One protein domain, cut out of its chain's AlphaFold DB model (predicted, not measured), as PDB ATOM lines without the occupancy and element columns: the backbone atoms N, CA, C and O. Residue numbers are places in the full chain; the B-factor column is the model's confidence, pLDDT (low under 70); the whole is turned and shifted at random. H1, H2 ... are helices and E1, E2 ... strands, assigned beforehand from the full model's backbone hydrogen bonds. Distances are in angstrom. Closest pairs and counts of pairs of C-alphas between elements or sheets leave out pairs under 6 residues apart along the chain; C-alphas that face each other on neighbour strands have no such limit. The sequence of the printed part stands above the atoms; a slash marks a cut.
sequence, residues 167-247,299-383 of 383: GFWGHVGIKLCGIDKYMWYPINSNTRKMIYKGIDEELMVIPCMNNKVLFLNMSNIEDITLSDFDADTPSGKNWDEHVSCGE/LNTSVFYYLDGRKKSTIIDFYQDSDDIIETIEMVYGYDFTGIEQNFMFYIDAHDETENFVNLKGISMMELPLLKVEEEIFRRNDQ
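What this domain is: This is residues 167 to 247 and 299 to 383 of the 383 residues of the protein "Helix-turn-helix domain-containing protein" of Dorea longicatena (UniProt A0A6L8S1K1). Two twisted sheets lie face to face as a sandwich, their strands crossed at 41 degrees, with E3, E4, E10, E6, E7 in one and E2, E1, E5 in the other. H1 packs on the small sheet and on E3 at the large sheet's edge; on one face of the large sheet H2 packs across E3 while H3 stands up from E4, meeting the sheet with its residues 370 to 374, and E8 of the hairpin E8 and E9 packs on H2. The printed part has 166 residues, with named elements in the order E1 E2 H1 E3 E4 E5 E6 E7 H2 E8 E9 E10 H3; the sheets are antiparallel and the class is mixed. It is compact, with a radius of gyration of the C-alphas of 15.7 A, and spans 46 by 35 by 33 A.

How they stand to each other: E1, residues 167 to 176, and E2, residues 182 to 188, form a hairpin, with N 174 and O 183 within hydrogen-bond range at 2.8 A. H1, residues 189 to 198, runs along E1 at 6 degrees on the local plane, at a height over the sheet of 8.4 A; their closest C-alphas are those of Trp 169 and Ser 189, 5.2 A. E3, residues 203 to 208, and E4, residues 212 to 217, form a hairpin, with N 206 and O 214 at 2.8 A. E5, residues 221 to 228, is antiparallel to E1, with N 173 and O 225 at 2.8 A. E6, residues 301 to 306, and E7, residues 311 to 315, form a hairpin, with N 304 and O 312 at 2.8 A. H2, residues 324 to 333, runs across E3 at 87 degrees on the local plane; the closest C-alphas are those of Val 205 and Tyr 333, 5.6 A. E8, residues 344 to 348, and E9, residues 355 to 359, form a hairpin, with N 358 and O 345 at 2.8 A. E10, residues 363 to 369, is antiparallel to E4, with N 366 and O 215 at 2.8 A, and to E6, with N 303 and O 367 at 2.8 A. H3, residues 370 to 381, is on the same face as H2 and touches it with residues 373 to 377 alone, about perpendicular at 83 degrees; the closest C-alphas are those of Ile 326 and Val 373, 6.6 A. In H1, H2 and H3 every O i to N i+4 pair is within hydrogen-bond range.

Where its parts are: E1 begins at C-alpha 167 (10.074, 43.816, -14.042) and is 26.7 A long; E5 is 20.8 A, E2 18.7 A and E10 17.4 A. H3, 16.8 A long, ends at C-alpha 381 (7.023, 54.988, 10.893).

The domain as a whole: The C-alphas farthest apart, of Ser 235 and Gln 383, are 48.9 A apart. Residues 248 to 298 are not printed, and C-alphas 247 and 299 are 16.4 A apart across that cut. Of the links printed whole, none is long; residues 229 to 247 hold no named element. Confidence is under 70 at residues 321 to 322, 335 to 341 and 381 to 383.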
ATOM      1  N   GLY A 167      10.296  45.264 -14.103       90.94
ATOM      2  CA  GLY A 167      10.074  43.816 -14.042       90.94
ATOM      3  C   GLY A 167      11.369  43.025 -13.892       90.94
ATOM      4  O   GLY A 167      12.452  43.599 -13.763       90.94
ATOM      5  N   PHE A 168      11.260  41.700 -13.960       95.19
ATOM      6  CA  PHE A 168      12.396  40.787 -13.937       95.19
ATOM      7  C   PHE A 168      13.406  41.145 -15.030       95.19
ATOM      8  O   PHE A 168      13.069  41.182 -16.219       95.19
ATOM      9  N   TRP A 169      14.640  41.406 -14.599       95.25
ATOM     10  CA  TRP A 169      15.776  41.706 -15.467       95.25
ATOM     11  C   TRP A 169      16.735  40.517 -15.577       95.25
ATOM     12  O   TRP A 169      17.328  40.284 -16.630       95.25
ATOM     13  N   GLY A 170      16.912  39.779 -14.483       95.56
ATOM     14  CA  GLY A 170      17.894  38.713 -14.382       95.56
ATOM     15  C   GLY A 170      18.246  38.436 -12.930       95.56
ATOM     16  O   GLY A 170      17.416  38.587 -12.033       95.56
ATOM     17  N   HIS A 171      19.497  38.066 -12.683       97.00
ATOM     18  CA  HIS A 171      19.943  37.596 -11.379       97.00
ATOM     19  C   HIS A 171      21.201  38.306 -10.895       97.00
ATOM     20  O   HIS A 171      22.086  38.665 -11.677       97.00
ATOM     21  N   VAL A 172      21.295  38.439  -9.575       97.69
ATOM     22  CA  VAL A 172      22.543  38.725  -8.867       97.69
ATOM     23  C   VAL A 172      23.067  37.439  -8.240       97.69
ATOM     24  O   VAL A 172      22.334  36.723  -7.564       97.69
ATOM     25  N   GLY A 173      24.332  37.133  -8.499       97.31
ATOM     26  CA  GLY A 173      25.084  36.043  -7.899       97.31
ATOM     27  C   GLY A 173      26.083  36.600  -6.902       97.31
ATOM     28  O   GLY A 173      26.917  37.420  -7.275       97.31
ATOM     29  N   ILE A 174      26.025  36.137  -5.658       97.56
ATOM     30  CA  ILE A 174      26.879  36.609  -4.565       97.56
ATOM     31  C   ILE A 174      27.762  35.461  -4.097       97.56
ATOM     32  O   ILE A 174      27.257  34.417  -3.675       97.56
ATOM     33  N   LYS A 175      29.079  35.659  -4.145       97.19
ATOM     34  CA  LYS A 175      30.068  34.751  -3.566       97.19
ATOM     35  C   LYS A 175      30.642  35.376  -2.299       97.19
ATOM     36  O   LYS A 175      31.227  36.454  -2.347       97.19
ATOM     37  N   LEU A 176      30.479  34.699  -1.167       96.62
ATOM     38  CA  LEU A 176      30.986  35.170   0.124       96.62
ATOM     39  C   LEU A 176      32.434  34.728   0.334       96.62
ATOM     40  O   LEU A 176      32.813  33.628  -0.074       96.62
ATOM     41  N   CYS A 177      33.212  35.530   1.060       94.69
ATOM     42  CA  CYS A 177      34.525  35.109   1.533       94.69
ATOM     43  C   CYS A 177      34.406  33.800   2.332       94.69
ATOM     44  O   CYS A 177      33.609  33.697   3.263       94.69
ATOM     45  N   GLY A 178      35.199  32.793   1.960       87.81
ATOM     46  CA  GLY A 178      35.210  31.488   2.628       87.81
ATOM     47  C   GLY A 178      34.118  30.509   2.176       87.81
ATOM     48  O   GLY A 178      34.088  29.384   2.677       87.81
ATOM     49  N   ILE A 179      33.256  30.884   1.220       90.19
ATOM     50  CA  ILE A 179      32.235  30.000   0.642       90.19
ATOM     51  C   ILE A 179      32.428  29.905  -0.876       90.19
ATOM     52  O   ILE A 179      32.227  30.859  -1.619       90.19
ATOM     53  N   ASP A 180      32.747  28.706  -1.367       88.38
ATOM     54  CA  ASP A 180      33.063  28.468  -2.787       88.38
ATOM     55  C   ASP A 180      31.845  28.488  -3.734       88.38
ATOM     56  O   ASP A 180      31.983  28.290  -4.946       88.38
ATOM     57  N   LYS A 181      30.638  28.707  -3.208       91.44
ATOM     58  CA  LYS A 181      29.383  28.713  -3.969       91.44
ATOM     59  C   LYS A 181      28.817  30.122  -4.108       91.44
ATOM     60  O   LYS A 181      28.802  30.870  -3.136       91.44
ATOM     61  N   TYR A 182      28.314  30.435  -5.299       95.44
ATOM     62  CA  TYR A 182      27.469  31.597  -5.529       95.44
ATOM     63  C   TYR A 182      26.057  31.294  -5.045       95.44
ATOM     64  O   TYR A 182      25.546  30.184  -5.208       95.44
ATOM     65  N   MET A 183      25.423  32.309  -4.479       95.38
ATOM     66  CA  MET A 183      23.998  32.312  -4.187       95.38
ATOM     67  C   MET A 183      23.331  33.283  -5.149       95.38
ATOM     68  O   MET A 183      23.781  34.420  -5.288       95.38
ATOM     69  N   TRP A 184      22.303  32.806  -5.843       96.75
ATOM     70  CA  TRP A 184      21.667  33.521  -6.941       96.75
ATOM     71  C   TRP A 184      20.265  33.980  -6.553       96.75
ATOM     72  O   TRP A 184      19.469  33.186  -6.046       96.75
ATOM     73  N   TYR A 185      19.960  35.249  -6.824       97.56
ATOM     74  CA  TYR A 185      18.682  35.869  -6.482       97.56
ATOM     75  C   TYR A 185      18.111  36.640  -7.677       97.56
ATOM     76  O   TYR A 185      18.869  37.343  -8.354       97.56
ATOM     77  N   PRO A 186      16.799  36.521  -7.955       97.31
ATOM     78  CA  PRO A 186      16.150  37.267  -9.024       97.31
ATOM     79  C   PRO A 186      15.994  38.739  -8.646       97.31
ATOM     80  O   PRO A 186      15.534  39.066  -7.548       97.31
ATOM     81  N   ILE A 187      16.341  39.624  -9.576       97.12
ATOM     82  CA  ILE A 187      16.282  41.071  -9.392       97.12
ATOM     83  C   ILE A 187      15.636  41.761 -10.594       97.12
ATOM     84  O   ILE A 187      15.693  41.290 -11.736       97.12
ATOM     85  N   ASN A 188      15.051  42.925 -10.328       94.38
ATOM     86  CA  ASN A 188      14.538  43.813 -11.359       94.38
ATOM     87  C   ASN A 188      15.621  44.803 -11.842       94.38
ATOM     88  O   ASN A 188      16.728  44.895 -11.292       94.38
ATOM     89  N   SER A 189      15.310  45.557 -12.896       91.75
ATOM     90  CA  SER A 189      16.242  46.537 -13.473       91.75
ATOM     91  C   SER A 189      16.576  47.696 -12.529       91.75
ATOM     92  O   SER A 189      17.674  48.255 -12.618       91.75
ATOM     93  N   ASN A 190      15.680  48.070 -11.616       89.56
ATOM     94  CA  ASN A 190      15.956  49.116 -10.631       89.56
ATOM     95  C   ASN A 190      16.935  48.644  -9.556       89.56
ATOM     96  O   ASN A 190      17.942  49.316  -9.329       89.56
ATOM     97  N   THR A 191      16.736  47.448  -9.004       93.69
ATOM     98  CA  THR A 191      17.684  46.781  -8.109       93.69
ATOM     99  C   THR A 191      19.054  46.655  -8.777       93.69
ATOM    100  O   THR A 191      20.069  46.967  -8.161       93.69
ATOM    101  N   ARG A 192      19.123  46.311 -10.072       95.50
ATOM    102  CA  ARG A 192      20.392  46.324 -10.822       95.50
ATOM    103  C   ARG A 192      21.061  47.704 -10.800       95.50
ATOM    104  O   ARG A 192      22.254  47.794 -10.512       95.50
ATOM    105  N   LYS A 193      20.336  48.781 -11.130       91.31
ATOM    106  CA  LYS A 193      20.884  50.156 -11.104       91.31
ATOM    107  C   LYS A 193      21.362  50.537  -9.703       91.31
ATOM    108  O   LYS A 193      22.381  51.209  -9.580       91.31
ATOM    109  N   MET A 194      20.629  50.118  -8.676       89.50
ATOM    110  CA  MET A 194      20.968  50.340  -7.276       89.50
ATOM    111  C   MET A 194      22.277  49.637  -6.895       89.50
ATOM    112  O   MET A 194      23.160  50.282  -6.340       89.50
ATOM    113  N   ILE A 195      22.465  48.375  -7.300       95.31
ATOM    114  CA  ILE A 195      23.722  47.640  -7.083       95.31
ATOM    115  C   ILE A 195      24.904  48.392  -7.706       95.31
ATOM    116  O   ILE A 195      25.913  48.589  -7.040       95.31
ATOM    117  N   TYR A 196      24.780  48.885  -8.946       93.81
ATOM    118  CA  TYR A 196      25.847  49.683  -9.574       93.81
ATOM    119  C   TYR A 196      26.197  50.958  -8.798       93.81
ATOM    120  O   TYR A 196      27.343  51.394  -8.856       93.81
ATOM    121  N   LYS A 197      25.223  51.580  -8.123       88.62
ATOM    122  CA  LYS A 197      25.450  52.799  -7.336       88.62
ATOM    123  C   LYS A 197      26.101  52.504  -5.987       88.62
ATOM    124  O   LYS A 197      26.936  53.290  -5.566       88.62
ATOM    125  N   GLY A 198      25.715  51.408  -5.335       87.56
ATOM    126  CA  GLY A 198      26.166  51.072  -3.984       87.56
ATOM    127  C   GLY A 198      27.367  50.125  -3.912       87.56
ATOM    128  O   GLY A 198      27.752  49.747  -2.815       87.56
ATOM    129  N   ILE A 199      27.929  49.669  -5.041       92.56
ATOM    130  CA  ILE A 199      28.938  48.588  -5.053       92.56
ATOM    131  C   ILE A 199      30.208  48.909  -4.252       92.56
ATOM    132  O   ILE A 199      30.862  47.992  -3.763       92.56
ATOM    133  N   ASP A 200      30.530  50.196  -4.116       90.19
ATOM    134  CA  ASP A 200      31.705  50.686  -3.393       90.19
ATOM    135  C   ASP A 200      31.408  51.020  -1.914       90.19
ATOM    136  O   ASP A 200      32.315  51.424  -1.185       90.19
ATOM    137  N   GLU A 201      30.158  50.865  -1.461       90.25
ATOM    138  CA  GLU A 201      29.760  51.104  -0.068       90.25
ATOM    139  C   GLU A 201      30.191  49.950   0.851       90.25
ATOM    140  O   GLU A 201      30.375  48.813   0.419       90.25
ATOM    141  N   GLU A 202      30.346  50.220   2.151       91.56
ATOM    142  CA  GLU A 202      30.735  49.190   3.133       91.56
ATOM    143  C   GLU A 202      29.616  48.167   3.379       91.56
ATOM    144  O   GLU A 202      29.873  46.977   3.586       91.56
ATOM    145  N   LEU A 203      28.371  48.637   3.343       92.38
ATOM    146  CA  LEU A 203      27.165  47.852   3.561       92.38
ATOM    147  C   LEU A 203      26.206  48.090   2.400       92.38
ATOM    148  O   LEU A 203      26.112  49.200   1.881       92.38
ATOM    149  N   MET A 204      25.477  47.052   2.005       93.12
ATOM    150  CA  MET A 204      24.500  47.144   0.926       93.12
ATOM    151  C   MET A 204      23.251  46.342   1.266       93.12
ATOM    152  O   MET A 204      23.341  45.218   1.753       93.12
ATOM    153  N   VAL A 205      22.085  46.900   0.942       95.25
ATOM    154  CA  VAL A 205      20.805  46.195   1.005       95.25
ATOM    155  C   VAL A 205      20.304  45.917  -0.412       95.25
ATOM    156  O   VAL A 205      20.273  46.825  -1.237       95.25
ATOM    157  N   ILE A 206      19.917  44.672  -0.709       97.38
ATOM    158  CA  ILE A 206      19.397  44.246  -2.019       97.38
ATOM    159  C   ILE A 206      18.019  43.582  -1.859       97.38
ATOM    160  O   ILE A 206      17.958  42.423  -1.444       97.38
ATOM    161  N   PRO A 207      16.909  44.249  -2.225       95.94
ATOM    162  CA  PRO A 207      15.609  43.602  -2.326       95.94
ATOM    163  C   PRO A 207      15.551  42.725  -3.582       95.94
ATOM    164  O   PRO A 207      15.967  43.128  -4.674       95.94
ATOM    165  N   CYS A 208      15.030  41.516  -3.411       97.38
ATOM    166  CA  CYS A 208      14.921  40.483  -4.432       97.38
ATOM    167  C   CYS A 208      13.453  40.116  -4.668       97.38
ATOM    168  O   CYS A 208      12.604  40.204  -3.781       97.38
ATOM    169  N   MET A 209      13.162  39.615  -5.865       96.56
ATOM    170  CA  MET A 209      11.786  39.363  -6.308       96.56
ATOM    171  C   MET A 209      11.129  38.134  -5.659       96.56
ATOM    172  O   MET A 209       9.933  37.923  -5.816       96.56
ATOM    173  N   ASN A 210      11.892  37.309  -4.941       95.44
ATOM    174  CA  ASN A 210      11.441  36.062  -4.316       95.44
ATOM    175  C   ASN A 210      11.184  36.206  -2.805       95.44
ATOM    176  O   ASN A 210      11.527  35.306  -2.037       95.44
ATOM    177  N   ASN A 211      10.613  37.344  -2.390       96.56
ATOM    178  CA  ASN A 211      10.343  37.704  -0.991       96.56
ATOM    179  C   ASN A 211      11.597  37.685  -0.091       96.56
ATOM    180  O   ASN A 211      11.544  37.300   1.076       96.56
ATOM    181  N   LYS A 212      12.747  38.099  -0.632       97.56
ATOM    182  CA  LYS A 212      13.998  38.198   0.129       97.56
ATOM    183  C   LYS A 212      14.566  39.597   0.051       97.56
ATOM    184  O   LYS A 212      14.596  40.192  -1.021       97.56
ATOM    185  N   VAL A 213      15.085  40.082   1.165       97.94
ATOM    186  CA  VAL A 213      15.995  41.223   1.199       97.94
ATOM    187  C   VAL A 213      17.338  40.749   1.735       97.94
ATOM    188  O   VAL A 213      17.411  39.980   2.695       97.94
ATOM    189  N   LEU A 214      18.407  41.143   1.052       98.50
ATOM    190  CA  LEU A 214      19.772  40.783   1.410       98.50
ATOM    191  C   LEU A 214      20.418  41.964   2.108       98.50
ATOM    192  O   LEU A 214      20.401  43.061   1.562       98.50
ATOM    193  N   PHE A 215      21.029  41.732   3.260       96.88
ATOM    194  CA  PHE A 215      21.912  42.693   3.911       96.88
ATOM    195  C   PHE A 215      23.349  42.191   3.781       96.88
ATOM    196  O   PHE A 215      23.667  41.101   4.258       96.88
ATOM    197  N   LEU A 216      24.211  42.949   3.108       96.88
ATOM    198  CA  LEU A 216      25.570  42.550   2.749       96.88
ATOM    199  C   LEU A 216      26.600  43.374   3.509       96.88
ATOM    200  O   LEU A 216      26.537  44.602   3.510       96.88
ATOM    201  N   ASN A 217      27.598  42.692   4.068       95.06
ATOM    202  CA  ASN A 217      28.845  43.321   4.482       95.06
ATOM    203  C   ASN A 217      29.863  43.184   3.354       95.06
ATOM    204  O   ASN A 217      30.454  42.118   3.176       95.06
ATOM    205  N   MET A 218      30.071  44.263   2.603       95.06
ATOM    206  CA  MET A 218      30.826  44.255   1.349       95.06
ATOM    207  C   MET A 218      32.304  43.903   1.548       95.06
ATOM    208  O   MET A 218      32.912  43.301   0.667       95.06
ATOM    209  N   SER A 219      32.860  44.149   2.742       93.69
ATOM    210  CA  SER A 219      34.222  43.716   3.099       93.69
ATOM    211  C   SER A 219      34.376  42.190   3.192       93.69
ATOM    212  O   SER A 219      35.491  41.671   3.140       93.69
ATOM    213  N   ASN A 220      33.261  41.469   3.334       96.38
ATOM    214  CA  ASN A 220      33.194  40.017   3.483       96.38
ATOM    215  C   ASN A 220      32.617  39.318   2.229       96.38
ATOM    216  O   ASN A 220      32.343  38.111   2.264       96.38
ATOM    217  N   ILE A 221      32.444  40.052   1.125       97.06
ATOM    218  CA  ILE A 221      32.016  39.524  -0.177       97.06
ATOM    219  C   ILE A 221      33.243  39.338  -1.076       97.06
ATOM    220  O   ILE A 221      34.074  40.232  -1.200       97.06
ATOM    221  N   GLU A 222      33.362  38.170  -1.709       96.06
ATOM    222  CA  GLU A 222      34.464  37.861  -2.628       96.06
ATOM    223  C   GLU A 222      34.158  38.328  -4.057       96.06
ATOM    224  O   GLU A 222      35.029  38.878  -4.728       96.06
ATOM    225  N   ASP A 223      32.935  38.083  -4.533       96.00
ATOM    226  CA  ASP A 223      32.518  38.436  -5.891       96.00
ATOM    227  C   ASP A 223      31.008  38.690  -5.971       96.00
ATOM    228  O   ASP A 223      30.211  37.984  -5.348       96.00
ATOM    229  N   ILE A 224      30.621  39.667  -6.794       97.25
ATOM    230  CA  ILE A 224      29.231  39.928  -7.180       97.25
ATOM    231  C   ILE A 224      29.140  39.872  -8.699       97.25
ATOM    232  O   ILE A 224      29.805  40.618  -9.415       97.25
ATOM    233  N   THR A 225      28.271  39.002  -9.198       95.94
ATOM    234  CA  THR A 225      28.014  38.832 -10.626       95.94
ATOM    235  C   THR A 225      26.578  39.201 -10.955       95.94
ATOM    236  O   THR A 225      25.653  38.751 -10.293       95.94
ATOM    237  N   LEU A 226      26.382  39.960 -12.028       96.69
ATOM    238  CA  LEU A 226      25.060  40.244 -12.579       96.69
ATOM    239  C   LEU A 226      24.897  39.498 -13.907       96.69
ATOM    240  O   LEU A 226      25.785  39.570 -14.758       96.69
ATOM    241  N   SER A 227      23.779  38.796 -14.080       94.62
ATOM    242  CA  SER A 227      23.435  38.064 -15.305       94.62
ATOM    243  C   SER A 227      22.045  38.480 -15.755       94.62
ATOM    244  O   SER A 227      21.108  38.351 -14.974       94.62
ATOM    245  N   ASP A 228      21.903  38.988 -16.980       93.12
ATOM    246  CA  ASP A 228      20.571  39.251 -17.533       93.12
ATOM    247  C   ASP A 228      19.867  37.939 -17.926       93.12
ATOM    248  O   ASP A 228      20.493  36.877 -17.994       93.12
ATOM    249  N   PHE A 229      18.552  38.009 -18.139       88.69
ATOM    250  CA  PHE A 229      17.726  36.842 -18.467       88.69
ATOM    251  C   PHE A 229      18.050  36.194 -19.827       88.69
ATOM    252  O   PHE A 229      17.679  35.042 -20.044       88.69
ATOM    253  N   ASP A 230      18.707  36.927 -20.731       88.00
ATOM    254  CA  ASP A 230      19.071  36.480 -22.082       88.00
ATOM    255  C   ASP A 230      20.537  36.009 -22.167       88.00
ATOM    256  O   ASP A 230      20.993  35.555 -23.222       88.00
ATOM    257  N   ALA A 231      21.294  36.120 -21.073       87.12
ATOM    258  CA  ALA A 231      22.699  35.768 -21.022       87.12
ATOM    259  C   ALA A 231      22.901  34.250 -21.017       87.12
ATOM    260  O   ALA A 231      22.129  33.479 -20.443       87.12
ATOM    261  N   ASP A 232      24.020  33.823 -21.604       85.94
ATOM    262  CA  ASP A 232      24.502  32.456 -21.439       85.94
ATOM    263  C   ASP A 232      24.766  32.154 -19.957       85.94
ATOM    264  O   ASP A 232      25.181  33.023 -19.183       85.94
ATOM    265  N   THR A 233      24.607  30.885 -19.576       84.31
ATOM    266  CA  THR A 233      24.866  30.412 -18.214       84.31
ATOM    267  C   THR A 233      26.224  30.912 -17.689       84.31
ATOM    268  O   THR A 233      27.255  30.643 -18.322       84.31
ATOM    269  N   PRO A 234      26.274  31.575 -16.515       86.31
ATOM    270  CA  PRO A 234      27.512  32.101 -15.946       86.31
ATOM    271  C   PRO A 234      28.571  31.010 -15.712       86.31
ATOM    272  O   PRO A 234      28.557  30.279 -14.718       86.31
ATOM    273  N   SER A 235      29.529  30.907 -16.637       85.38
ATOM    274  CA  SER A 235      30.571  29.877 -16.592       85.38
ATOM    275  C   SER A 235      31.412  29.982 -15.317       85.38
ATOM    276  O   SER A 235      31.845  31.070 -14.930       85.38
ATOM    277  N   GLY A 236      31.640  28.839 -14.663       85.31
ATOM    278  CA  GLY A 236      32.451  28.740 -13.446       85.31
ATOM    279  C   GLY A 236      31.780  29.249 -12.166       85.31
ATOM    280  O   GLY A 236      32.425  29.233 -11.124       85.31
ATOM    281  N   LYS A 237      30.505  29.659 -12.212       91.94
ATOM    282  CA  LYS A 237      29.798  30.271 -11.071       91.94
ATOM    283  C   LYS A 237      28.648  29.428 -10.525       91.94
ATOM    284  O   LYS A 237      27.656  29.977 -10.061       91.94
ATOM    285  N   ASN A 238      28.782  28.099 -10.636       88.44
ATOM    286  CA  ASN A 238      27.870  27.097 -10.058       88.44
ATOM    287  C   ASN A 238      26.374  27.455 -10.179       88.44
ATOM    288  O   ASN A 238      25.604  27.270  -9.242       88.44
ATOM    289  N   TRP A 239      25.997  27.954 -11.360       90.25
ATOM    290  CA  TRP A 239      24.625  28.295 -11.715       90.25
ATOM    291  C   TRP A 239      23.695  27.089 -11.573       90.25
ATOM    292  O   TRP A 239      24.046  25.980 -11.988       90.25
ATOM    293  N   ASP A 240      22.509  27.334 -11.025       85.69
ATOM    294  CA  ASP A 240      21.435  26.359 -10.881       85.69
ATOM    295  C   ASP A 240      20.248  26.797 -11.753       85.69
ATOM    296  O   ASP A 240      19.757  27.919 -11.652       85.69
ATOM    297  N   GLU A 241      19.803  25.912 -12.648       84.81
ATOM    298  CA  GLU A 241      18.692  26.169 -13.573       84.81
ATOM    299  C   GLU A 241      17.325  26.257 -12.878       84.81
ATOM    300  O   GLU A 241      16.350  26.688 -13.490       84.81
ATOM    301  N   HIS A 242      17.251  25.872 -11.602       86.81
ATOM    302  CA  HIS A 242      16.050  25.960 -10.776       86.81
ATOM    303  C   HIS A 242      15.986  27.224  -9.912       86.81
ATOM    304  O   HIS A 242      15.048  27.375  -9.127       86.81
ATOM    305  N   VAL A 243      16.952  28.141 -10.038       88.69
ATOM    306  CA  VAL A 243      16.876  29.445  -9.370       88.69
ATOM    307  C   VAL A 243      15.632  30.182  -9.864       88.69
ATOM    308  O   VAL A 243      15.418  30.323 -11.066       88.69
ATOM    309  N   SER A 244      14.815  30.662  -8.923       91.00
ATOM    310  CA  SER A 244      13.606  31.433  -9.228       91.00
ATOM    311  C   SER A 244      13.919  32.629 -10.130       91.00
ATOM    312  O   SER A 244      14.947  33.290  -9.973       91.00
ATOM    313  N   CYS A 245      12.996  32.940 -11.034       92.88
ATOM    314  CA  CYS A 245      13.010  34.143 -11.866       92.88
ATOM    315  C   CYS A 245      12.049  35.212 -11.318       92.88
ATOM    316  O   CYS A 245      11.560  36.052 -12.068       92.88
ATOM    317  N   GLY A 246      11.733  35.158 -10.017       92.06
ATOM    318  CA  GLY A 246      10.775  36.068  -9.390       92.06
ATOM    319  C   GLY A 246       9.355  35.897  -9.932       92.06
ATOM    320  O   GLY A 246       8.625  36.871 -10.052       92.06
ATOM    321  N   GLU A 247       8.984  34.673 -10.308       92.81
ATOM    322  CA  GLU A 247       7.727  34.328 -10.981       92.81
ATOM    323  C   GLU A 247       6.503  34.252 -10.053       92.81
ATOM    324  O   GLU A 247       5.387  33.989 -10.513       92.81
ATOM    325  N   LEU A 299       8.024  31.980   5.166       95.25
ATOM    326  CA  LEU A 299       7.624  33.369   5.389       95.25
ATOM    327  C   LEU A 299       8.459  34.079   6.460       95.25
ATOM    328  O   LEU A 299       8.601  35.297   6.388       95.25
ATOM    329  N   ASN A 300       9.015  33.346   7.430       95.06
ATOM    330  CA  ASN A 300       9.587  33.950   8.641       95.06
ATOM    331  C   ASN A 300      11.085  33.668   8.854       95.06
ATOM    332  O   ASN A 300      11.722  34.316   9.687       95.06
ATOM    333  N   THR A 301      11.685  32.724   8.120       97.06
ATOM    334  CA  THR A 301      13.096  32.370   8.342       97.06
ATOM    335  C   THR A 301      14.039  33.457   7.852       97.06
ATOM    336  O   THR A 301      14.093  33.785   6.668       97.06
ATOM    337  N   SER A 302      14.889  33.904   8.765       97.56
ATOM    338  CA  SER A 302      16.080  34.694   8.495       97.56
ATOM    339  C   SER A 302      17.324  33.807   8.502       97.56
ATOM    340  O   SER A 302      17.431  32.845   9.269       97.56
ATOM    341  N   VAL A 303      18.294  34.112   7.643       97.81
ATOM    342  CA  VAL A 303      19.505  33.303   7.468       97.81
ATOM    343  C   VAL A 303      20.749  34.174   7.528       97.81
ATOM    344  O   VAL A 303      20.922  35.078   6.725       97.81
ATOM    345  N   PHE A 304      21.656  33.838   8.437       97.31
ATOM    346  CA  PHE A 304      22.903  34.544   8.689       97.31
ATOM    347  C   PHE A 304      24.056  33.707   8.144       97.31
ATOM    348  O   PHE A 304      24.247  32.555   8.548       97.31
ATOM    349  N   TYR A 305      24.844  34.300   7.255       97.38
ATOM    350  CA  TYR A 305      26.086  33.735   6.748       97.38
ATOM    351  C   TYR A 305      27.253  34.471   7.388       97.38
ATOM    352  O   TYR A 305      27.381  35.688   7.254       97.38
ATOM    353  N   TYR A 306      28.103  33.729   8.088       95.81
ATOM    354  CA  TYR A 306      29.268  34.260   8.781       95.81
ATOM    355  C   TYR A 306      30.526  34.148   7.917       95.81
ATOM    356  O   TYR A 306      30.647  33.254   7.079       95.81
ATOM    357  N   LEU A 307      31.502  35.012   8.192       94.69
ATOM    358  CA  LEU A 307      32.792  35.061   7.499       94.69
ATOM    359  C   LEU A 307      33.589  33.749   7.594       94.69
ATOM    360  O   LEU A 307      34.381  33.426   6.715       94.69
ATOM    361  N   ASP A 308      33.383  32.972   8.658       91.69
ATOM    362  CA  ASP A 308      34.014  31.659   8.834       91.69
ATOM    363  C   ASP A 308      33.296  30.521   8.081       91.69
ATOM    364  O   ASP A 308      33.630  29.349   8.261       91.69
ATOM    365  N   GLY A 309      32.308  30.857   7.248       90.69
ATOM    366  CA  GLY A 309      31.516  29.918   6.461       90.69
ATOM    367  C   GLY A 309      30.361  29.273   7.228       90.69
ATOM    368  O   GLY A 309      29.615  28.482   6.646       90.69
ATOM    369  N   ARG A 310      30.173  29.581   8.522       93.62
ATOM    370  CA  ARG A 310      28.997  29.105   9.261       93.62
ATOM    371  C   ARG A 310      27.722  29.746   8.723       93.62
ATOM    372  O   ARG A 310      27.696  30.902   8.313       93.62
ATOM    373  N   LYS A 311      26.639  28.977   8.808       95.19
ATOM    374  CA  LYS A 311      25.276  29.386   8.478       95.19
ATOM    375  C   LYS A 311      24.392  29.184   9.708       95.19
ATOM    376  O   LYS A 311      24.445  28.108  10.306       95.19
ATOM    377  N   LYS A 312      23.586  30.182  10.073       95.31
ATOM    378  CA  LYS A 312      22.552  30.085  11.118       95.31
ATOM    379  C   LYS A 312      21.206  30.484  10.520       95.31
ATOM    380  O   LYS A 312      21.117  31.537   9.906       95.31
ATOM    381  N   SER A 313      20.190  29.654  10.714       96.69
ATOM    382  CA  SER A 313      18.792  30.023  10.467       96.69
ATOM    383  C   SER A 313      18.136  30.377  11.799       96.69
ATOM    384  O   SER A 313      18.465  29.767  12.816       96.69
ATOM    385  N   THR A 314      17.264  31.375  11.797       95.50
ATOM    386  CA  THR A 314      16.586  31.912  12.985       95.50
ATOM    387  C   THR A 314      15.288  32.575  12.537       95.50
ATOM    388  O   THR A 314      15.164  32.943  11.368       95.50
ATOM    389  N   ILE A 315      14.323  32.716  13.436       95.12
ATOM    390  CA  ILE A 315      13.109  33.490  13.177       95.12
ATOM    391  C   ILE A 315      13.214  34.727  14.047       95.12
ATOM    392  O   ILE A 315      13.278  34.606  15.264       95.12
ATOM    393  N   ILE A 316      13.303  35.898  13.426       93.62
ATOM    394  CA  ILE A 316      13.459  37.156  14.155       93.62
ATOM    395  C   ILE A 316      12.073  37.658  14.550       93.62
ATOM    396  O   ILE A 316      11.188  37.755  13.699       93.62
ATOM    397  N   ASP A 317      11.887  37.981  15.829       90.81
ATOM    398  CA  ASP A 317      10.718  38.725  16.294       90.81
ATOM    399  C   ASP A 317      10.903  40.212  15.969       90.81
ATOM    400  O   ASP A 317      11.455  40.983  16.755       90.81
ATOM    401  N   PHE A 318      10.464  40.606  14.773       85.38
ATOM    402  CA  PHE A 318      10.564  41.987  14.306       85.38
ATOM    403  C   PHE A 318       9.661  42.957  15.085       85.38
ATOM    404  O   PHE A 318       9.922  44.155  15.073       85.38
ATOM    405  N   TYR A 319       8.636  42.467  15.794       76.44
ATOM    406  CA  TYR A 319       7.603  43.308  16.406       76.44
ATOM    407  C   TYR A 319       8.006  43.920  17.753       76.44
ATOM    408  O   TYR A 319       7.251  44.725  18.307       76.44
ATOM    409  N   GLN A 320       9.167  43.555  18.305       71.62
ATOM    410  CA  GLN A 320       9.688  44.212  19.501       71.62
ATOM    411  C   GLN A 320      10.467  45.471  19.130       71.62
ATOM    412  O   GLN A 320      11.366  45.449  18.291       71.62
ATOM    413  N   ASP A 321      10.166  46.575  19.819       64.75
ATOM    414  CA  ASP A 321      10.735  47.909  19.566       64.75
ATOM    415  C   ASP A 321      12.254  48.018  19.847       64.75
ATOM    416  O   ASP A 321      12.818  49.108  19.811       64.75
ATOM    417  N   SER A 322      12.921  46.910  20.177       61.56
ATOM    418  CA  SER A 322      14.347  46.840  20.503       61.56
ATOM    419  C   SER A 322      15.232  46.288  19.382       61.56
ATOM    420  O   SER A 322      16.444  46.299  19.560       61.56
ATOM    421  N   ASP A 323      14.683  45.803  18.260       70.31
ATOM    422  CA  ASP A 323      15.488  45.243  17.161       70.31
ATOM    423  C   ASP A 323      16.243  46.335  16.367       70.31
ATOM    424  O   ASP A 323      15.625  47.248  15.801       70.31
ATOM    425  N   ASP A 324      17.576  46.195  16.305       83.44
ATOM    426  CA  ASP A 324      18.502  47.100  15.600       83.44
ATOM    427  C   ASP A 324      18.634  46.765  14.098       83.44
ATOM    428  O   ASP A 324      19.154  47.566  13.317       83.44
ATOM    429  N   ILE A 325      18.224  45.562  13.671       89.44
ATOM    430  CA  ILE A 325      18.387  45.082  12.290       89.44
ATOM    431  C   ILE A 325      17.530  45.921  11.346       89.44
ATOM    432  O   ILE A 325      18.022  46.347  10.301       89.44
ATOM    433  N   ILE A 326      16.277  46.189  11.716       89.00
ATOM    434  CA  ILE A 326      15.368  46.997  10.892       89.00
ATOM    435  C   ILE A 326      15.881  48.430  10.733       89.00
ATOM    436  O   ILE A 326      15.995  48.898   9.602       89.00
ATOM    437  N   GLU A 327      16.278  49.085  11.829       85.44
ATOM    438  CA  GLU A 327      16.841  50.444  11.790       85.44
ATOM    439  C   GLU A 327      18.093  50.486  10.900       85.44
ATOM    440  O   GLU A 327      18.242  51.354  10.040       85.44
ATOM    441  N   THR A 328      18.971  49.487  11.031       88.12
ATOM    442  CA  THR A 328      20.176  49.381  10.200       88.12
ATOM    443  C   THR A 328      19.826  49.227   8.715       88.12
ATOM    444  O   THR A 328      20.460  49.851   7.862       88.12
ATOM    445  N   ILE A 329      18.818  48.417   8.377       89.81
ATOM    446  CA  ILE A 329      18.356  48.244   6.992       89.81
ATOM    447  C   ILE A 329      17.775  49.541   6.441       89.81
ATOM    448  O   ILE A 329      18.132  49.918   5.324       89.81
ATOM    449  N   GLU A 330      16.927  50.229   7.207       85.25
ATOM    450  CA  GLU A 330      16.357  51.520   6.818       85.25
ATOM    451  C   GLU A 330      17.462  52.535   6.514       85.25
ATOM    452  O   GLU A 330      17.459  53.156   5.449       85.25
ATOM    453  N   MET A 331      18.456  52.637   7.401       81.94
ATOM    454  CA  MET A 331      19.590  53.549   7.247       81.94
ATOM    455  C   MET A 331      20.442  53.235   6.010       81.94
ATOM    456  O   MET A 331      20.801  54.148   5.264       81.94
ATOM    457  N   VAL A 332      20.779  51.958   5.787       86.88
ATOM    458  CA  VAL A 332      21.620  51.541   4.650       86.88
ATOM    459  C   VAL A 332      20.870  51.683   3.327       86.88
ATOM    460  O   VAL A 332      21.447  52.142   2.344       86.88
ATOM    461  N   TYR A 333      19.592  51.304   3.282       85.56
ATOM    462  CA  TYR A 333      18.802  51.342   2.053       85.56
ATOM    463  C   TYR A 333      18.335  52.755   1.685       85.56
ATOM    464  O   TYR A 333      18.345  53.117   0.509       85.56
ATOM    465  N   GLY A 334      17.968  53.573   2.676       71.69
ATOM    466  CA  GLY A 334      17.514  54.953   2.489       71.69
ATOM    467  C   GLY A 334      18.606  55.927   2.034       71.69
ATOM    468  O   GLY A 334      18.297  57.072   1.716       71.69
ATOM    469  N   TYR A 335      19.873  55.486   1.962       62.16
ATOM    470  CA  TYR A 335      21.061  56.311   1.673       62.16
ATOM    471  C   TYR A 335      21.246  57.494   2.639       62.16
ATOM    472  O   TYR A 335      21.922  58.472   2.306       62.16
ATOM    473  N   ASP A 336      20.659  57.419   3.836       53.47
ATOM    474  CA  ASP A 336      20.571  58.570   4.730       53.47
ATOM    475  C   ASP A 336      21.844  58.815   5.555       53.47
ATOM    476  O   ASP A 336      21.950  59.878   6.163       53.47
ATOM    477  N   PHE A 337      22.854  57.928   5.564       54.84
ATOM    478  CA  PHE A 337      24.066  58.186   6.358       54.84
ATOM    479  C   PHE A 337      25.363  57.492   5.914       54.84
ATOM    480  O   PHE A 337      25.379  56.382   5.392       54.84
ATOM    481  N   THR A 338      26.485  58.158   6.219       50.16
ATOM    482  CA  THR A 338      27.866  57.685   6.046       50.16
ATOM    483  C   THR A 338      28.421  57.154   7.376       50.16
ATOM    484  O   THR A 338      28.906  57.938   8.194       50.16
ATOM    485  N   GLY A 339      28.374  55.836   7.585       59.03
ATOM    486  CA  GLY A 339      29.105  55.139   8.652       59.03
ATOM    487  C   GLY A 339      28.242  54.656   9.820       59.03
ATOM    488  O   GLY A 339      27.885  55.427  10.708       59.03
ATOM    489  N   ILE A 340      27.970  53.351   9.855       66.06
ATOM    490  CA  ILE A 340      27.368  52.674  11.010       66.06
ATOM    491  C   ILE A 340      28.476  52.411  12.041       66.06
ATOM    492  O   ILE A 340      29.360  51.585  11.827       66.06
ATOM    493  N   GLU A 341      28.456  53.126  13.170       65.38
ATOM    494  CA  GLU A 341      29.423  52.921  14.269       65.38
ATOM    495  C   GLU A 341      29.099  51.686  15.137       65.38
ATOM    496  O   GLU A 341      29.901  51.281  15.990       65.38
ATOM    497  N   GLN A 342      27.935  51.059  14.930       72.19
ATOM    498  CA  GLN A 342      27.536  49.852  15.649       72.19
ATOM    499  C   GLN A 342      28.369  48.643  15.203       72.19
ATOM    500  O   GLN A 342      28.443  48.285  14.032       72.19
ATOM    501  N   ASN A 343      29.000  47.975  16.173       82.69
ATOM    502  CA  ASN A 343      29.717  46.719  15.924       82.69
ATOM    503  C   ASN A 343      28.823  45.486  16.115       82.69
ATOM    504  O   ASN A 343      29.189  44.405  15.659       82.69
ATOM    505  N   PHE A 344      27.702  45.630  16.821       89.44
ATOM    506  CA  PHE A 344      26.755  44.560  17.108       89.44
ATOM    507  C   PHE A 344      25.353  45.013  16.726       89.44
ATOM    508  O   PHE A 344      25.029  46.169  16.967       89.44
ATOM    509  N   MET A 345      24.562  44.092  16.184       90.25
ATOM    510  CA  MET A 345      23.119  44.250  16.006       90.25
ATOM    511  C   MET A 345      22.396  43.323  16.978       90.25
ATOM    512  O   MET A 345      22.817  42.171  17.156       90.25
ATOM    513  N   PHE A 346      21.349  43.834  17.612       91.62
ATOM    514  CA  PHE A 346      20.471  43.081  18.495       91.62
ATOM    515  C   PHE A 346      19.239  42.549  17.758       91.62
ATOM    516  O   PHE A 346      18.671  43.247  16.922       91.62
ATOM    517  N   TYR A 347      18.820  41.331  18.113       93.06
ATOM    518  CA  TYR A 347      17.531  40.763  17.721       93.06
ATOM    519  C   TYR A 347      17.034  39.738  18.755       93.06
ATOM    520  O   TYR A 347      17.830  39.182  19.523       93.06
ATOM    521  N   ILE A 348      15.731  39.447  18.747       93.00
ATOM    522  CA  ILE A 348      15.111  38.387  19.559       93.00
ATOM    523  C   ILE A 348      14.711  37.226  18.648       93.00
ATOM    524  O   ILE A 348      14.114  37.440  17.594       93.00
ATOM    525  N   ASP A 349      15.055  35.995  19.031       92.38
ATOM    526  CA  ASP A 349      14.569  34.807  18.325       92.38
ATOM    527  C   ASP A 349      13.130  34.501  18.773       92.38
ATOM    528  O   ASP A 349      12.870  34.267  19.952       92.38
ATOM    529  N   ALA A 350      12.183  34.515  17.836       91.31
ATOM    530  CA  ALA A 350      10.760  34.334  18.109       91.31
ATOM    531  C   ALA A 350      10.409  32.921  18.607       91.31
ATOM    532  O   ALA A 350       9.327  32.715  19.156       91.31
ATOM    533  N   HIS A 351      11.278  31.925  18.394       87.94
ATOM    534  CA  HIS A 351      10.998  30.551  18.800       87.94
ATOM    535  C   HIS A 351      11.281  30.304  20.284       87.94
ATOM    536  O   HIS A 351      10.531  29.583  20.943       87.94
ATOM    537  N   ASP A 352      12.382  30.857  20.798       90.56
ATOM    538  CA  ASP A 352      12.852  30.611  22.166       90.56
ATOM    539  C   ASP A 352      12.973  31.874  23.032       90.56
ATOM    540  O   ASP A 352      13.399  31.781  24.186       90.56
ATOM    541  N   GLU A 353      12.568  33.027  22.493       89.75
ATOM    542  CA  GLU A 353      12.599  34.349  23.130       89.75
ATOM    543  C   GLU A 353      14.011  34.768  23.578       89.75
ATOM    544  O   GLU A 353      14.180  35.589  24.484       89.75
ATOM    545  N   THR A 354      15.063  34.201  22.971       92.12
ATOM    546  CA  THR A 354      16.438  34.540  23.344       92.12
ATOM    547  C   THR A 354      16.886  35.871  22.751       92.12
ATOM    548  O   THR A 354      16.743  36.144  21.560       92.12
ATOM    549  N   GLU A 355      17.524  36.681  23.592       93.19
ATOM    550  CA  GLU A 355      18.225  37.898  23.187       93.19
ATOM    551  C   GLU A 355      19.561  37.552  22.521       93.19
ATOM    552  O   GLU A 355      20.431  36.899  23.113       93.19
ATOM    553  N   ASN A 356      19.752  38.010  21.287       93.12
ATOM    554  CA  ASN A 356      20.934  37.723  20.491       93.12
ATOM    555  C   ASN A 356      21.636  39.024  20.087       93.12
ATOM    556  O   ASN A 356      21.026  39.939  19.551       93.12
ATOM    557  N   PHE A 357      22.956  39.070  20.281       92.69
ATOM    558  CA  PHE A 357      23.814  40.160  19.808       92.69
ATOM    559  C   PHE A 357      24.789  39.607  18.776       92.69
ATOM    560  O   PHE A 357      25.624  38.751  19.097       92.69
ATOM    561  N   VAL A 358      24.720  40.091  17.538       91.75
ATOM    562  CA  VAL A 358      25.555  39.583  16.443       91.75
ATOM    563  C   VAL A 358      26.553  40.629  15.992       91.75
ATOM    564  O   VAL A 358      26.188  41.744  15.648       91.75
ATOM    565  N   ASN A 359      27.832  40.250  15.971       91.88
ATOM    566  CA  ASN A 359      28.901  41.130  15.516       91.88
ATOM    567  C   ASN A 359      28.853  41.300  13.991       91.88
ATOM    568  O   ASN A 359      29.107  40.340  13.258       91.88
ATOM    569  N   LEU A 360      28.616  42.529  13.534       90.12
ATOM    570  CA  LEU A 360      28.482  42.896  12.125       90.12
ATOM    571  C   LEU A 360      29.723  42.534  11.296       90.12
ATOM    572  O   LEU A 360      29.613  42.092  10.155       90.12
ATOM    573  N   LYS A 361      30.920  42.632  11.891       91.00
ATOM    574  CA  LYS A 361      32.192  42.280  11.229       91.00
ATOM    575  C   LYS A 361      32.331  40.783  10.976       91.00
ATOM    576  O   LYS A 361      33.091  40.377  10.103       91.00
ATOM    577  N   GLY A 362      31.635  39.964  11.765       92.81
ATOM    578  CA  GLY A 362      31.619  38.512  11.612       92.81
ATOM    579  C   GLY A 362      30.584  38.011  10.604       92.81
ATOM    580  O   GLY A 362      30.625  36.831  10.263       92.81
ATOM    581  N   ILE A 363      29.670  38.870  10.149       94.81
ATOM    582  CA  ILE A 363      28.604  38.536   9.202       94.81
ATOM    583  C   ILE A 363      29.059  38.916   7.796       94.81
ATOM    584  O   ILE A 363      29.566  40.013   7.578       94.81
ATOM    585  N   SER A 364      28.862  38.018   6.838       97.12
ATOM    586  CA  SER A 364      29.040  38.302   5.413       97.12
ATOM    587  C   SER A 364      27.731  38.745   4.772       97.12
ATOM    588  O   SER A 364      27.709  39.705   4.008       97.12
ATOM    589  N   MET A 365      26.636  38.053   5.094       97.88
ATOM    590  CA  MET A 365      25.318  38.320   4.526       97.88
ATOM    591  C   MET A 365      24.202  37.879   5.475       97.88
ATOM    592  O   MET A 365      24.335  36.856   6.150       97.88
ATOM    593  N   MET A 366      23.087  38.604   5.464       98.00
ATOM    594  CA  MET A 366      21.796  38.128   5.960       98.00
ATOM    595  C   MET A 366      20.803  38.016   4.809       98.00
ATOM    596  O   MET A 366      20.722  38.921   3.984       98.00
ATOM    597  N   GLU A 367      20.043  36.926   4.770       98.19
ATOM    598  CA  GLU A 367      18.796  36.838   4.009       98.19
ATOM    599  C   GLU A 367      17.641  37.016   4.988       98.19
ATOM    600  O   GLU A 367      17.555  36.268   5.963       98.19
ATOM    601  N   LEU A 368      16.764  37.977   4.722       98.06
ATOM    602  CA  LEU A 368      15.607  38.284   5.558       98.06
ATOM    603  C   LEU A 368      14.328  38.242   4.703       98.06
ATOM    604  O   LEU A 368      14.404  38.545   3.503       98.06
ATOM    605  N   PRO A 369      13.159  37.892   5.270       97.25
ATOM    606  CA  PRO A 369      11.897  37.948   4.540       97.25
ATOM    607  C   PRO A 369      11.536  39.399   4.203       97.25
ATOM    608  O   PRO A 369      11.355  40.221   5.100       97.25
ATOM    609  N   LEU A 370      11.434  39.718   2.909       96.69
ATOM    610  CA  LEU A 370      11.248  41.099   2.440       96.69
ATOM    611  C   LEU A 370       9.978  41.728   3.015       96.69
ATOM    612  O   LEU A 370      10.042  42.833   3.546       96.69
ATOM    613  N   LEU A 371       8.849  41.017   2.932       95.12
ATOM    614  CA  LEU A 371       7.567  41.526   3.417       95.12
ATOM    615  C   LEU A 371       7.574  41.770   4.929       95.12
ATOM    616  O   LEU A 371       7.085  42.805   5.358       95.12
ATOM    617  N   LYS A 372       8.204  40.898   5.730       94.12
ATOM    618  CA  LYS A 372       8.289  41.085   7.190       94.12
ATOM    619  C   LYS A 372       9.144  42.281   7.585       94.12
ATOM    620  O   LYS A 372       8.767  43.028   8.481       94.12
ATOM    621  N   VAL A 373      10.259  42.490   6.887       93.62
ATOM    622  CA  VAL A 373      11.086  43.685   7.084       93.62
ATOM    623  C   VAL A 373      10.305  44.946   6.701       93.62
ATOM    624  O   VAL A 373      10.304  45.912   7.451       93.62
ATOM    625  N   GLU A 374       9.609  44.936   5.564       90.81
ATOM    626  CA  GLU A 374       8.818  46.082   5.100       90.81
ATOM    627  C   GLU A 374       7.634  46.406   6.029       90.81
ATOM    628  O   GLU A 374       7.448  47.564   6.395       90.81
ATOM    629  N   GLU A 375       6.868  45.401   6.462       90.19
ATOM    630  CA  GLU A 375       5.764  45.554   7.424       90.19
ATOM    631  C   GLU A 375       6.224  46.232   8.716       90.19
ATOM    632  O   GLU A 375       5.558  47.139   9.220       90.19
ATOM    633  N   GLU A 376       7.382  45.822   9.233       90.19
ATOM    634  CA  GLU A 376       7.932  46.378  10.463       90.19
ATOM    635  C   GLU A 376       8.410  47.825  10.288       90.19
ATOM    636  O   GLU A 376       8.132  48.674  11.138       90.19
ATOM    637  N   ILE A 377       9.044  48.144   9.158       86.19
ATOM    638  CA  ILE A 377       9.407  49.519   8.779       86.19
ATOM    639  C   ILE A 377       8.172  50.430   8.789       86.19
ATOM    640  O   ILE A 377       8.185  51.518   9.374       86.19
ATOM    641  N   PHE A 378       7.061  49.987   8.195       81.94
ATOM    642  CA  PHE A 378       5.814  50.756   8.231       81.94
ATOM    643  C   PHE A 378       5.245  50.878   9.642       81.94
ATOM    644  O   PHE A 378       4.853  51.975  10.042       81.94
ATOM    645  N   ARG A 379       5.251  49.792  10.427       84.25
ATOM    646  CA  ARG A 379       4.777  49.808  11.819       84.25
ATOM    647  C   ARG A 379       5.532  50.831  12.675       84.25
ATOM    648  O   ARG A 379       4.906  51.457  13.532       84.25
ATOM    649  N   ARG A 380       6.843  50.992  12.466       78.25
ATOM    650  CA  ARG A 380       7.685  51.968  13.184       78.25
ATOM    651  C   ARG A 380       7.421  53.407  12.744       78.25
ATOM    652  O   ARG A 380       7.358  54.285  13.595       78.25
ATOM    653  N   ASN A 381       7.233  53.644  11.445       69.88
ATOM    654  CA  ASN A 381       7.023  54.988  10.893       69.88
ATOM    655  C   ASN A 381       5.592  55.536  11.090       69.88
ATOM    656  O   ASN A 381       5.389  56.749  11.015       69.88
ATOM    657  N   ASP A 382       4.609  54.667  11.342       64.62
ATOM    658  CA  ASP A 382       3.221  55.048  11.657       64.62
ATOM    659  C   ASP A 382       2.991  55.402  13.151       64.62
ATOM    660  O   ASP A 382       1.888  55.834  13.513       64.62
ATOM    661  N   GLN A 383       4.002  55.234  14.019       48.16
ATOM    662  CA  GLN A 383       3.992  55.618  15.446       48.16
ATOM    663  C   GLN A 383       4.587  57.012  15.670       48.16
ATOM    664  O   GLN A 383       4.048  57.735  16.548       48.16
TER     665      GLN A 383